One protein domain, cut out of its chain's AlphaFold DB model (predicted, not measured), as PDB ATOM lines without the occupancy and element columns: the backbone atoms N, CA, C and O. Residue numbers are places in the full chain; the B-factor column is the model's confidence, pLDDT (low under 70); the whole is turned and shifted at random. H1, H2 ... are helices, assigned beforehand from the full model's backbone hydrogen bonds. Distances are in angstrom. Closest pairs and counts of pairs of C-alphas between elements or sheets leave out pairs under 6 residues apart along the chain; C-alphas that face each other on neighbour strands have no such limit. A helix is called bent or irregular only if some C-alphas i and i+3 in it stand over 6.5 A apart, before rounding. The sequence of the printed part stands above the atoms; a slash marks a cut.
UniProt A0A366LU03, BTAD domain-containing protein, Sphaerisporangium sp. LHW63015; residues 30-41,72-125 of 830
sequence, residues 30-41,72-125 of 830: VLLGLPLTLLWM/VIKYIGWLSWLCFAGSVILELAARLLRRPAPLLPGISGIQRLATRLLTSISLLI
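This is residues 30 to 41 and 72 to 125 of the 830 residues of the protein "BTAD domain-containing protein" of Sphaerisporangium sp. LHW63015 (UniProt A0A366LU03). One long helix, H2, is the middle piece: the shorter H1 runs beside its earlier part, nearly side by side and the opposite way, and H3 crosses its later part on another side. After H2 the chain folds back through a long loop into H3, whose last residues, 120 to 125, stick out free. The printed part has 66 residues with three named helices, in the order H1, H2, H3, and no named strand; the class is all helix. The whole is only just loose, close to compact, with a radius of gyration of the C-alphas of 13.2 A and spans of 37 by 29 by 17 A.

H1 is residues 30 to 41, beginning at C-alpha 30 (158.561, 115.560, 149.895), and measures 15.4 A from first to last C-alpha. It is neither bent nor irregular, but only just: C-alphas 31 and 34 are 6.2 A apart. H2, residues 72 to 96, measures 36.0 A and starts at C-alpha 72 (157.818, 100.747, 164.860). H3, residues 108 to 125, measures 25.7 A and ends at C-alpha 125 (164.507, 122.343, 132.195).

H2 touches H1 with residues 74 to 85 alone; the closest C-alphas of the two, those of Leu 31 and Ala 85, are 6.4 A apart. The two run opposite ways at a shallow tilt of 21 degrees. H2, with residues 83 to 92 alone, touches residues 110 to 118 of H3; the closest C-alphas, of Ser 87 and Gln 111, are 5.1 A apart. These two run the same way at a steep tilt of 50 degrees. H1 and H3 are apart. In H2 and H3 every O i to N i+4 pair is within hydrogen-bond range; in H1, 6 of 8 are.

The two C-alphas farthest apart, of Val 72 and Ile 125, are 39.7 A from each other. Residues 42 to 71 are not printed, and C-alphas 41 and 72 are 13.9 A apart across this cut. The link from H2 to H3, 11 residues, is long. Mean pLDDT of the printed part is 79.0; residues 100, 103, 105 to 106 and 124 to 125 are under 70.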
ATOM      1  N   VAL A  30     158.249 116.872 149.300       85.44
ATOM      2  CA  VAL A  30     158.561 115.560 149.895       85.44
ATOM      3  C   VAL A  30     159.818 115.627 150.767       85.44
ATOM      4  O   VAL A  30     159.849 115.048 151.850       85.44
ATOM      5  N   LEU A  31     160.855 116.349 150.337       89.25
ATOM      6  CA  LEU A  31     162.102 116.453 151.098       89.25
ATOM      7  C   LEU A  31     161.949 117.276 152.383       89.25
ATOM      8  O   LEU A  31     162.560 116.918 153.381       89.25
ATOM      9  N   LEU A  32     161.142 118.339 152.375       90.00
ATOM     10  CA  LEU A  32     160.969 119.246 153.519       90.00
ATOM     11  C   LEU A  32     159.644 119.040 154.256       90.00
ATOM     12  O   LEU A  32     159.602 119.101 155.481       90.00
ATOM     13  N   GLY A  33     158.560 118.773 153.530       86.38
ATOM     14  CA  GLY A  33     157.228 118.599 154.108       86.38
ATOM     15  C   GLY A  33     157.079 117.278 154.850       86.38
ATOM     16  O   GLY A  33     156.557 117.270 155.956       86.38
ATOM     17  N   LEU A  34     157.595 116.173 154.304       86.44
ATOM     18  CA  LEU A  34     157.499 114.861 154.951       86.44
ATOM     19  C   LEU A  34     158.212 114.768 156.322       86.44
ATOM     20  O   LEU A  34     157.620 114.215 157.245       86.44
ATOM     21  N   PRO A  35     159.423 115.318 156.543       87.69
ATOM     22  CA  PRO A  35     160.018 115.320 157.879       87.69
ATOM     23  C   PRO A  35     159.280 116.270 158.831       87.69
ATOM     24  O   PRO A  35     159.173 115.963 160.013       87.69
ATOM     25  N   LEU A  36     158.713 117.382 158.345       87.44
ATOM     26  CA  LEU A  36     157.875 118.271 159.160       87.44
ATOM     27  C   LEU A  36     156.574 117.586 159.601       87.44
ATOM     28  O   LEU A  36     156.201 117.690 160.769       87.44
ATOM     29  N   THR A  37     155.905 116.848 158.710       84.94
ATOM     30  CA  THR A  37     154.701 116.083 159.070       84.94
ATOM     31  C   THR A  37     155.033 114.924 160.003       84.94
ATOM     32  O   THR A  37     154.311 114.716 160.975       84.94
ATOM     33  N   LEU A  38     156.148 114.216 159.789       85.81
ATOM     34  CA  LEU A  38     156.614 113.180 160.713       85.81
ATOM     35  C   LEU A  38     156.965 113.751 162.094       85.81
ATOM     36  O   LEU A  38     156.619 113.137 163.098       85.81
ATOM     37  N   LEU A  39     157.581 114.935 162.169       85.44
ATOM     38  CA  LEU A  39     157.835 115.622 163.440       85.44
ATOM     39  C   LEU A  39     156.536 116.024 164.143       85.44
ATOM     40  O   LEU A  39     156.435 115.852 165.355       85.44
ATOM     41  N   TRP A  40     155.550 116.533 163.399       85.06
ATOM     42  CA  TRP A  40     154.265 116.962 163.955       85.06
ATOM     43  C   TRP A  40     153.400 115.783 164.428       85.06
ATOM     44  O   TRP A  40     152.802 115.858 165.496       85.06
ATOM     45  N   MET A  41     153.358 114.686 163.663       81.00
ATOM     46  CA  MET A  41     152.496 113.532 163.951       81.00
ATOM     47  C   MET A  41     153.150 112.491 164.861       81.00
ATOM     48  O   MET A  41     152.485 111.923 165.721       81.00
ATOM     49  N   VAL A  72     157.148 101.381 166.006       80.19
ATOM     50  CA  VAL A  72     157.818 100.747 164.860       80.19
ATOM     51  C   VAL A  72     157.509 101.490 163.560       80.19
ATOM     52  O   VAL A  72     158.433 101.828 162.818       80.19
ATOM     53  N   ILE A  73     156.240 101.831 163.311       83.38
ATOM     54  CA  ILE A  73     155.815 102.596 162.126       83.38
ATOM     55  C   ILE A  73     156.523 103.956 162.068       83.38
ATOM     56  O   ILE A  73     157.009 104.348 161.006       83.38
ATOM     57  N   LYS A  74     156.660 104.649 163.208       83.19
ATOM     58  CA  LYS A  74     157.422 105.903 163.302       83.19
ATOM     59  C   LYS A  74     158.856 105.735 162.794       83.19
ATOM     60  O   LYS A  74     159.305 106.527 161.964       83.19
ATOM     61  N   TYR A  75     159.584 104.729 163.282       83.94
ATOM     62  CA  TYR A  75     160.984 104.529 162.891       83.94
ATOM     63  C   TYR A  75     161.126 104.081 161.433       83.94
ATOM     64  O   TYR A  75     162.033 104.550 160.747       83.94
ATOM     65  N   ILE A  76     160.205 103.254 160.925       85.75
ATOM     66  CA  ILE A  76     160.163 102.877 159.505       85.75
ATOM     67  C   ILE A  76     159.940 104.111 158.620       85.75
ATOM     68  O   ILE A  76     160.616 104.256 157.599       85.75
ATOM     69  N   GLY A  77     159.043 105.022 159.010       86.81
ATOM     70  CA  GLY A  77     158.781 106.266 158.278       86.81
ATOM     71  C   GLY A  77     160.019 107.160 158.176       86.81
ATOM     72  O   GLY A  77     160.396 107.582 157.081       86.81
ATOM     73  N   TRP A  78     160.709 107.374 159.298       90.00
ATOM     74  CA  TRP A  78     161.958 108.141 159.336       90.00
ATOM     75  C   TRP A  78     163.092 107.488 158.540       90.00
ATOM     76  O   TRP A  78     163.787 108.177 157.789       90.00
ATOM     77  N   LEU A  79     163.261 106.167 158.650       87.00
ATOM     78  CA  LEU A  79     164.279 105.425 157.902       87.00
ATOM     79  C   LEU A  79     164.016 105.478 156.390       87.00
ATOM     80  O   LEU A  79     164.939 105.697 155.606       87.00
ATOM     81  N   SER A  80     162.754 105.338 155.980       85.06
ATOM     82  CA  SER A  80     162.343 105.407 154.573       85.06
ATOM     83  C   SER A  80     162.615 106.787 153.974       85.06
ATOM     84  O   SER A  80     163.179 106.886 152.881       85.06
ATOM     85  N   TRP A  81     162.283 107.857 154.708       91.06
ATOM     86  CA  TRP A  81     162.601 109.224 154.295       91.06
ATOM     87  C   TRP A  81     164.113 109.455 154.198       91.06
ATOM     88  O   TRP A  81     164.570 110.005 153.200       91.06
ATOM     89  N   LEU A  82     164.901 108.988 155.174       88.00
ATOM     90  CA  LEU A  82     166.358 109.145 155.171       88.00
ATOM     91  C   LEU A  82     167.006 108.443 153.966       88.00
ATOM     92  O   LEU A  82     167.840 109.037 153.282       88.00
ATOM     93  N   CYS A  83     166.594 107.209 153.663       83.44
ATOM     94  CA  CYS A  83     167.070 106.459 152.498       83.44
ATOM     95  C   CYS A  83     166.716 107.159 151.177       83.44
ATOM     96  O   CYS A  83     167.545 107.224 150.262       83.44
ATOM     97  N   PHE A  84     165.503 107.709 151.076       84.25
ATOM     98  CA  PHE A  84     165.061 108.472 149.910       84.25
ATOM     99  C   PHE A  84     165.834 109.792 149.760       84.25
ATOM    100  O   PHE A  84     166.436 110.033 148.713       84.25
ATOM    101  N   ALA A  85     165.884 110.613 150.812       88.25
ATOM    102  CA  ALA A  85     166.574 111.899 150.820       88.25
ATOM    103  C   ALA A  85     168.078 111.739 150.551       88.25
ATOM    104  O   ALA A  85     168.629 112.441 149.705       88.25
ATOM    105  N   GLY A  86     168.728 110.761 151.191       85.75
ATOM    106  CA  GLY A  86     170.135 110.439 150.957       85.75
ATOM    107  C   GLY A  86     170.412 110.020 149.512       85.75
ATOM    108  O   GLY A  86     171.395 110.467 148.922       85.75
ATOM    109  N   SER A  87     169.517 109.236 148.902       83.94
ATOM    110  CA  SER A  87     169.628 108.849 147.488       83.94
ATOM    111  C   SER A  87     169.507 110.051 146.546       83.94
ATOM    112  O   SER A  87     170.291 110.169 145.606       83.94
ATOM    113  N   VAL A  88     168.569 110.967 146.811       83.25
ATOM    114  CA  VAL A  88     168.393 112.201 146.023       83.25
ATOM    115  C   VAL A  88     169.600 113.132 146.167       83.25
ATOM    116  O   VAL A  88     170.083 113.647 145.160       83.25
ATOM    117  N   ILE A  89     170.128 113.318 147.383       84.06
ATOM    118  CA  ILE A  89     171.307 114.162 147.641       84.06
ATOM    119  C   ILE A  89     172.549 113.592 146.956       84.06
ATOM    120  O   ILE A  89     173.277 114.340 146.307       84.06
ATOM    121  N   LEU A  90     172.788 112.282 147.066       81.56
ATOM    122  CA  LEU A  90     173.949 111.633 146.455       81.56
ATOM    123  C   LEU A  90     173.930 111.775 144.929       81.56
ATOM    124  O   LEU A  90     174.943 112.111 144.321       81.56
ATOM    125  N   GLU A  91     172.767 111.565 144.318       84.12
ATOM    126  CA  GLU A  91     172.565 111.690 142.878       84.12
ATOM    127  C   GLU A  91     172.673 113.155 142.407       84.12
ATOM    128  O   GLU A  91     173.282 113.435 141.373       84.12
ATOM    129  N   LEU A  92     172.151 114.113 143.182       80.31
ATOM    130  CA  LEU A  92     172.279 115.547 142.903       80.31
ATOM    131  C   LEU A  92     173.738 116.021 143.021       80.31
ATOM    132  O   LEU A  92     174.229 116.730 142.141       80.31
ATOM    133  N   ALA A  93     174.450 115.594 144.065       76.75
ATOM    134  CA  ALA A  93     175.862 115.901 144.275       76.75
ATOM    135  C   ALA A  93     176.741 115.282 143.180       76.75
ATOM    136  O   ALA A  93     177.612 115.959 142.638       76.75
ATOM    137  N   ALA A  94     176.476 114.029 142.795       80.44
ATOM    138  CA  ALA A  94     177.165 113.356 141.698       80.44
ATOM    139  C   ALA A  94     177.006 114.118 140.369       80.44
ATOM    140  O   ALA A  94     177.980 114.298 139.636       80.44
ATOM    141  N   ARG A  95     175.812 114.666 140.097       78.62
ATOM    142  CA  ARG A  95     175.554 115.504 138.912       78.62
ATOM    143  C   ARG A  95     176.253 116.855 138.962       78.62
ATOM    144  O   ARG A  95     176.842 117.254 137.961       78.62
ATOM    145  N   LEU A  96     176.234 117.530 140.111       77.38
ATOM    146  CA  LEU A  96     176.958 118.792 140.315       77.38
ATOM    147  C   LEU A  96     178.475 118.602 140.153       77.38
ATOM    148  O   LEU A  96     179.144 119.435 139.546       77.38
ATOM    149  N   LEU A  97     179.001 117.470 140.623       78.50
ATOM    150  CA  LEU A  97     180.414 117.093 140.532       78.50
ATOM    151  C   LEU A  97     180.783 116.394 139.209       78.50
ATOM    152  O   LEU A  97     181.945 116.034 139.023       78.50
ATOM    153  N   ARG A  98     179.820 116.196 138.293       71.19
ATOM    154  CA  ARG A  98     179.971 115.496 136.999       71.19
ATOM    155  C   ARG A  98     180.611 114.101 137.110       71.19
ATOM    156  O   ARG A  98     181.425 113.716 136.272       71.19
ATOM    157  N   ARG A  99     180.256 113.333 138.142       74.69
ATOM    158  CA  ARG A  99     180.733 111.957 138.379       74.69
ATOM    159  C   ARG A  99     179.558 110.972 138.448       74.69
ATOM    160  O   ARG A  99     178.453 111.386 138.784       74.69
ATOM    161  N   PRO A 100     179.763 109.676 138.145       66.38
ATOM    162  CA  PRO A 100     178.736 108.661 138.367       66.38
ATOM    163  C   PRO A 100     178.466 108.498 139.870       66.38
ATOM    164  O   PRO A 100     179.405 108.427 140.665       66.38
ATOM    165  N   ALA A 101     177.191 108.452 140.263       72.12
ATOM    166  CA  ALA A 101     176.813 108.250 141.659       72.12
ATOM    167  C   ALA A 101     177.232 106.840 142.131       72.12
ATOM    168  O   ALA A 101     176.959 105.860 141.428       72.12
ATOM    169  N   PRO A 102     177.893 106.700 143.295       70.19
ATOM    170  CA  PRO A 102     178.247 105.390 143.829       70.19
ATOM    171  C   PRO A 102     176.988 104.623 144.264       70.19
ATOM    172  O   PRO A 102     176.138 105.144 144.990       70.19
ATOM    173  N   LEU A 103     176.871 103.369 143.825       67.25
ATOM    174  CA  LEU A 103     175.766 102.484 144.201       67.25
ATOM    175  C   LEU A 103     175.967 101.988 145.632       67.25
ATOM    176  O   LEU A 103     176.929 101.275 145.914       67.25
ATOM    177  N   LEU A 104     175.048 102.346 146.528       72.06
ATOM    178  CA  LEU A 104     175.089 101.876 147.910       72.06
ATOM    179  C   LEU A 104     174.383 100.507 148.006       72.06
ATOM    180  O   LEU A 104     173.225 100.384 147.579       72.06
ATOM    181  N   PRO A 105     175.053  99.461 148.532       54.19
ATOM    182  CA  PRO A 105     174.449  98.141 148.688       54.19
ATOM    183  C   PRO A 105     173.238  98.224 149.630       54.19
ATOM    184  O   PRO A 105     173.318  98.812 150.703       54.19
ATOM    185  N   GLY A 106     172.098  97.667 149.206       66.44
ATOM    186  CA  GLY A 106     170.841  97.656 149.973       66.44
ATOM    187  C   GLY A 106     169.802  98.725 149.595       66.44
ATOM    188  O   GLY A 106     168.627  98.523 149.878       66.44
ATOM    189  N   ILE A 107     170.175  99.807 148.891       72.31
ATOM    190  CA  ILE A 107     169.241 100.893 148.486       72.31
ATOM    191  C   ILE A 107     169.256 101.213 146.979       72.31
ATOM    192  O   ILE A 107     168.700 102.218 146.529       72.31
ATOM    193  N   SER A 108     169.855 100.338 146.165       70.25
ATOM    194  CA  SER A 108     170.057 100.544 144.722       70.25
ATOM    195  C   SER A 108     168.756 100.730 143.923       70.25
ATOM    196  O   SER A 108     168.750 101.435 142.913       70.25
ATOM    197  N   GLY A 109     167.638 100.152 144.378       71.75
ATOM    198  CA  GLY A 109     166.313 100.355 143.779       71.75
ATOM    199  C   GLY A 109     165.786 101.786 143.948       71.75
ATOM    200  O   GLY A 109     165.295 102.379 142.987       71.75
ATOM    201  N   ILE A 110     165.963 102.371 145.137       74.56
ATOM    202  CA  ILE A 110     165.548 103.748 145.462       74.56
ATOM    203  C   ILE A 110     166.460 104.759 144.752       74.56
ATOM    204  O   ILE A 110     165.971 105.742 144.196       74.56
ATOM    205  N   GLN A 111     167.765 104.473 144.661       74.88
ATOM    206  CA  GLN A 111     168.712 105.292 143.895       74.88
ATOM    207  C   GLN A 111     168.342 105.367 142.405       74.88
ATOM    208  O   GLN A 111     168.287 106.459 141.850       74.88
ATOM    209  N   ARG A 112     167.978 104.246 141.762       75.88
ATOM    210  CA  ARG A 112     167.556 104.231 140.344       75.88
ATOM    211  C   ARG A 112     166.286 105.051 140.086       75.88
ATOM    212  O   ARG A 112     166.157 105.651 139.017       75.88
ATOM    213  N   LEU A 113     165.355 105.085 141.041       73.56
ATOM    214  CA  LEU A 113     164.161 105.936 140.969       73.56
ATOM    215  C   LEU A 113     164.522 107.421 141.107       73.56
ATOM    216  O   LEU A 113     164.050 108.230 140.308       73.56
ATOM    217  N   ALA A 114     165.413 107.771 142.041       74.69
ATOM    218  CA  ALA A 114     165.925 109.133 142.198       74.69
ATOM    219  C   ALA A 114     166.672 109.620 140.940       74.69
ATOM    220  O   ALA A 114     166.420 110.730 140.471       74.69
ATOM    221  N   THR A 115     167.507 108.772 140.322       76.19
ATOM    222  CA  THR A 115     168.176 109.059 139.042       76.19
ATOM    223  C   THR A 115     167.155 109.384 137.950       76.19
ATOM    224  O   THR A 115     167.295 110.409 137.283       76.19
ATOM    225  N   ARG A 116     166.110 108.555 137.782       78.81
ATOM    226  CA  ARG A 116     165.053 108.749 136.767       78.81
ATOM    227  C   ARG A 116     164.234 110.026 136.990       78.81
ATOM    228  O   ARG A 116     163.903 110.711 136.026       78.81
ATOM    229  N   LEU A 117     163.927 110.358 138.245       77.94
ATOM    230  CA  LEU A 117     163.227 111.596 138.616       77.94
ATOM    231  C   LEU A 117     164.079 112.831 138.327       77.94
ATOM    232  O   LEU A 117     163.619 113.783 137.704       77.94
ATOM    233  N   LEU A 118     165.346 112.815 138.733       76.44
ATOM    234  CA  LEU A 118     166.229 113.944 138.487       76.44
ATOM    235  C   LEU A 118     166.533 114.087 136.987       76.44
ATOM    236  O   LEU A 118     166.681 115.206 136.512       76.44
ATOM    237  N   THR A 119     166.666 112.997 136.207       76.12
ATOM    238  CA  THR A 119     166.900 113.103 134.749       76.12
ATOM    239  C   THR A 119     165.682 113.649 134.020       76.12
ATOM    240  O   THR A 119     165.857 114.477 133.129       76.12
ATOM    241  N   SER A 120     164.464 113.256 134.407       75.56
ATOM    242  CA  SER A 120     163.248 113.818 133.815       75.56
ATOM    243  C   SER A 120     163.128 115.318 134.106       75.56
ATOM    244  O   SER A 120     162.883 116.092 133.183       75.56
ATOM    245  N   ILE A 121     163.416 115.754 135.339       72.88
ATOM    246  CA  ILE A 121     163.438 117.177 135.712       72.88
ATOM    247  C   ILE A 121     164.510 117.938 134.909       72.88
ATOM    248  O   ILE A 121     164.214 118.981 134.329       72.88
ATOM    249  N   SER A 122     165.738 117.414 134.795       72.31
ATOM    250  CA  SER A 122     166.813 118.066 134.026       72.31
ATOM    251  C   SER A 122     166.506 118.171 132.523       72.31
ATOM    252  O   SER A 122     166.811 119.193 131.904       72.31
ATOM    253  N   LEU A 123     165.875 117.152 131.929       70.06
ATOM    254  CA  LEU A 123     165.461 117.156 130.518       70.06
ATOM    255  C   LEU A 123     164.339 118.174 130.249       70.06
ATOM    256  O   LEU A 123     164.344 118.848 129.214       70.06
ATOM    257  N   LEU A 124     163.410 118.337 131.194       64.44
ATOM    258  CA  LEU A 124     162.332 119.325 131.100       64.44
ATOM    259  C   LEU A 124     162.834 120.774 131.254       64.44
ATOM    260  O   LEU A 124     162.300 121.671 130.613       64.44
ATOM    261  N   ILE A 125     163.886 121.010 132.047       62.94
ATOM    262  CA  ILE A 125     164.507 122.343 132.195       62.94
ATOM    263  C   ILE A 125     165.368 122.695 130.969       62.94
ATOM    264  O   ILE A 125     165.326 123.820 130.478       62.94
TER     265      ILE A 125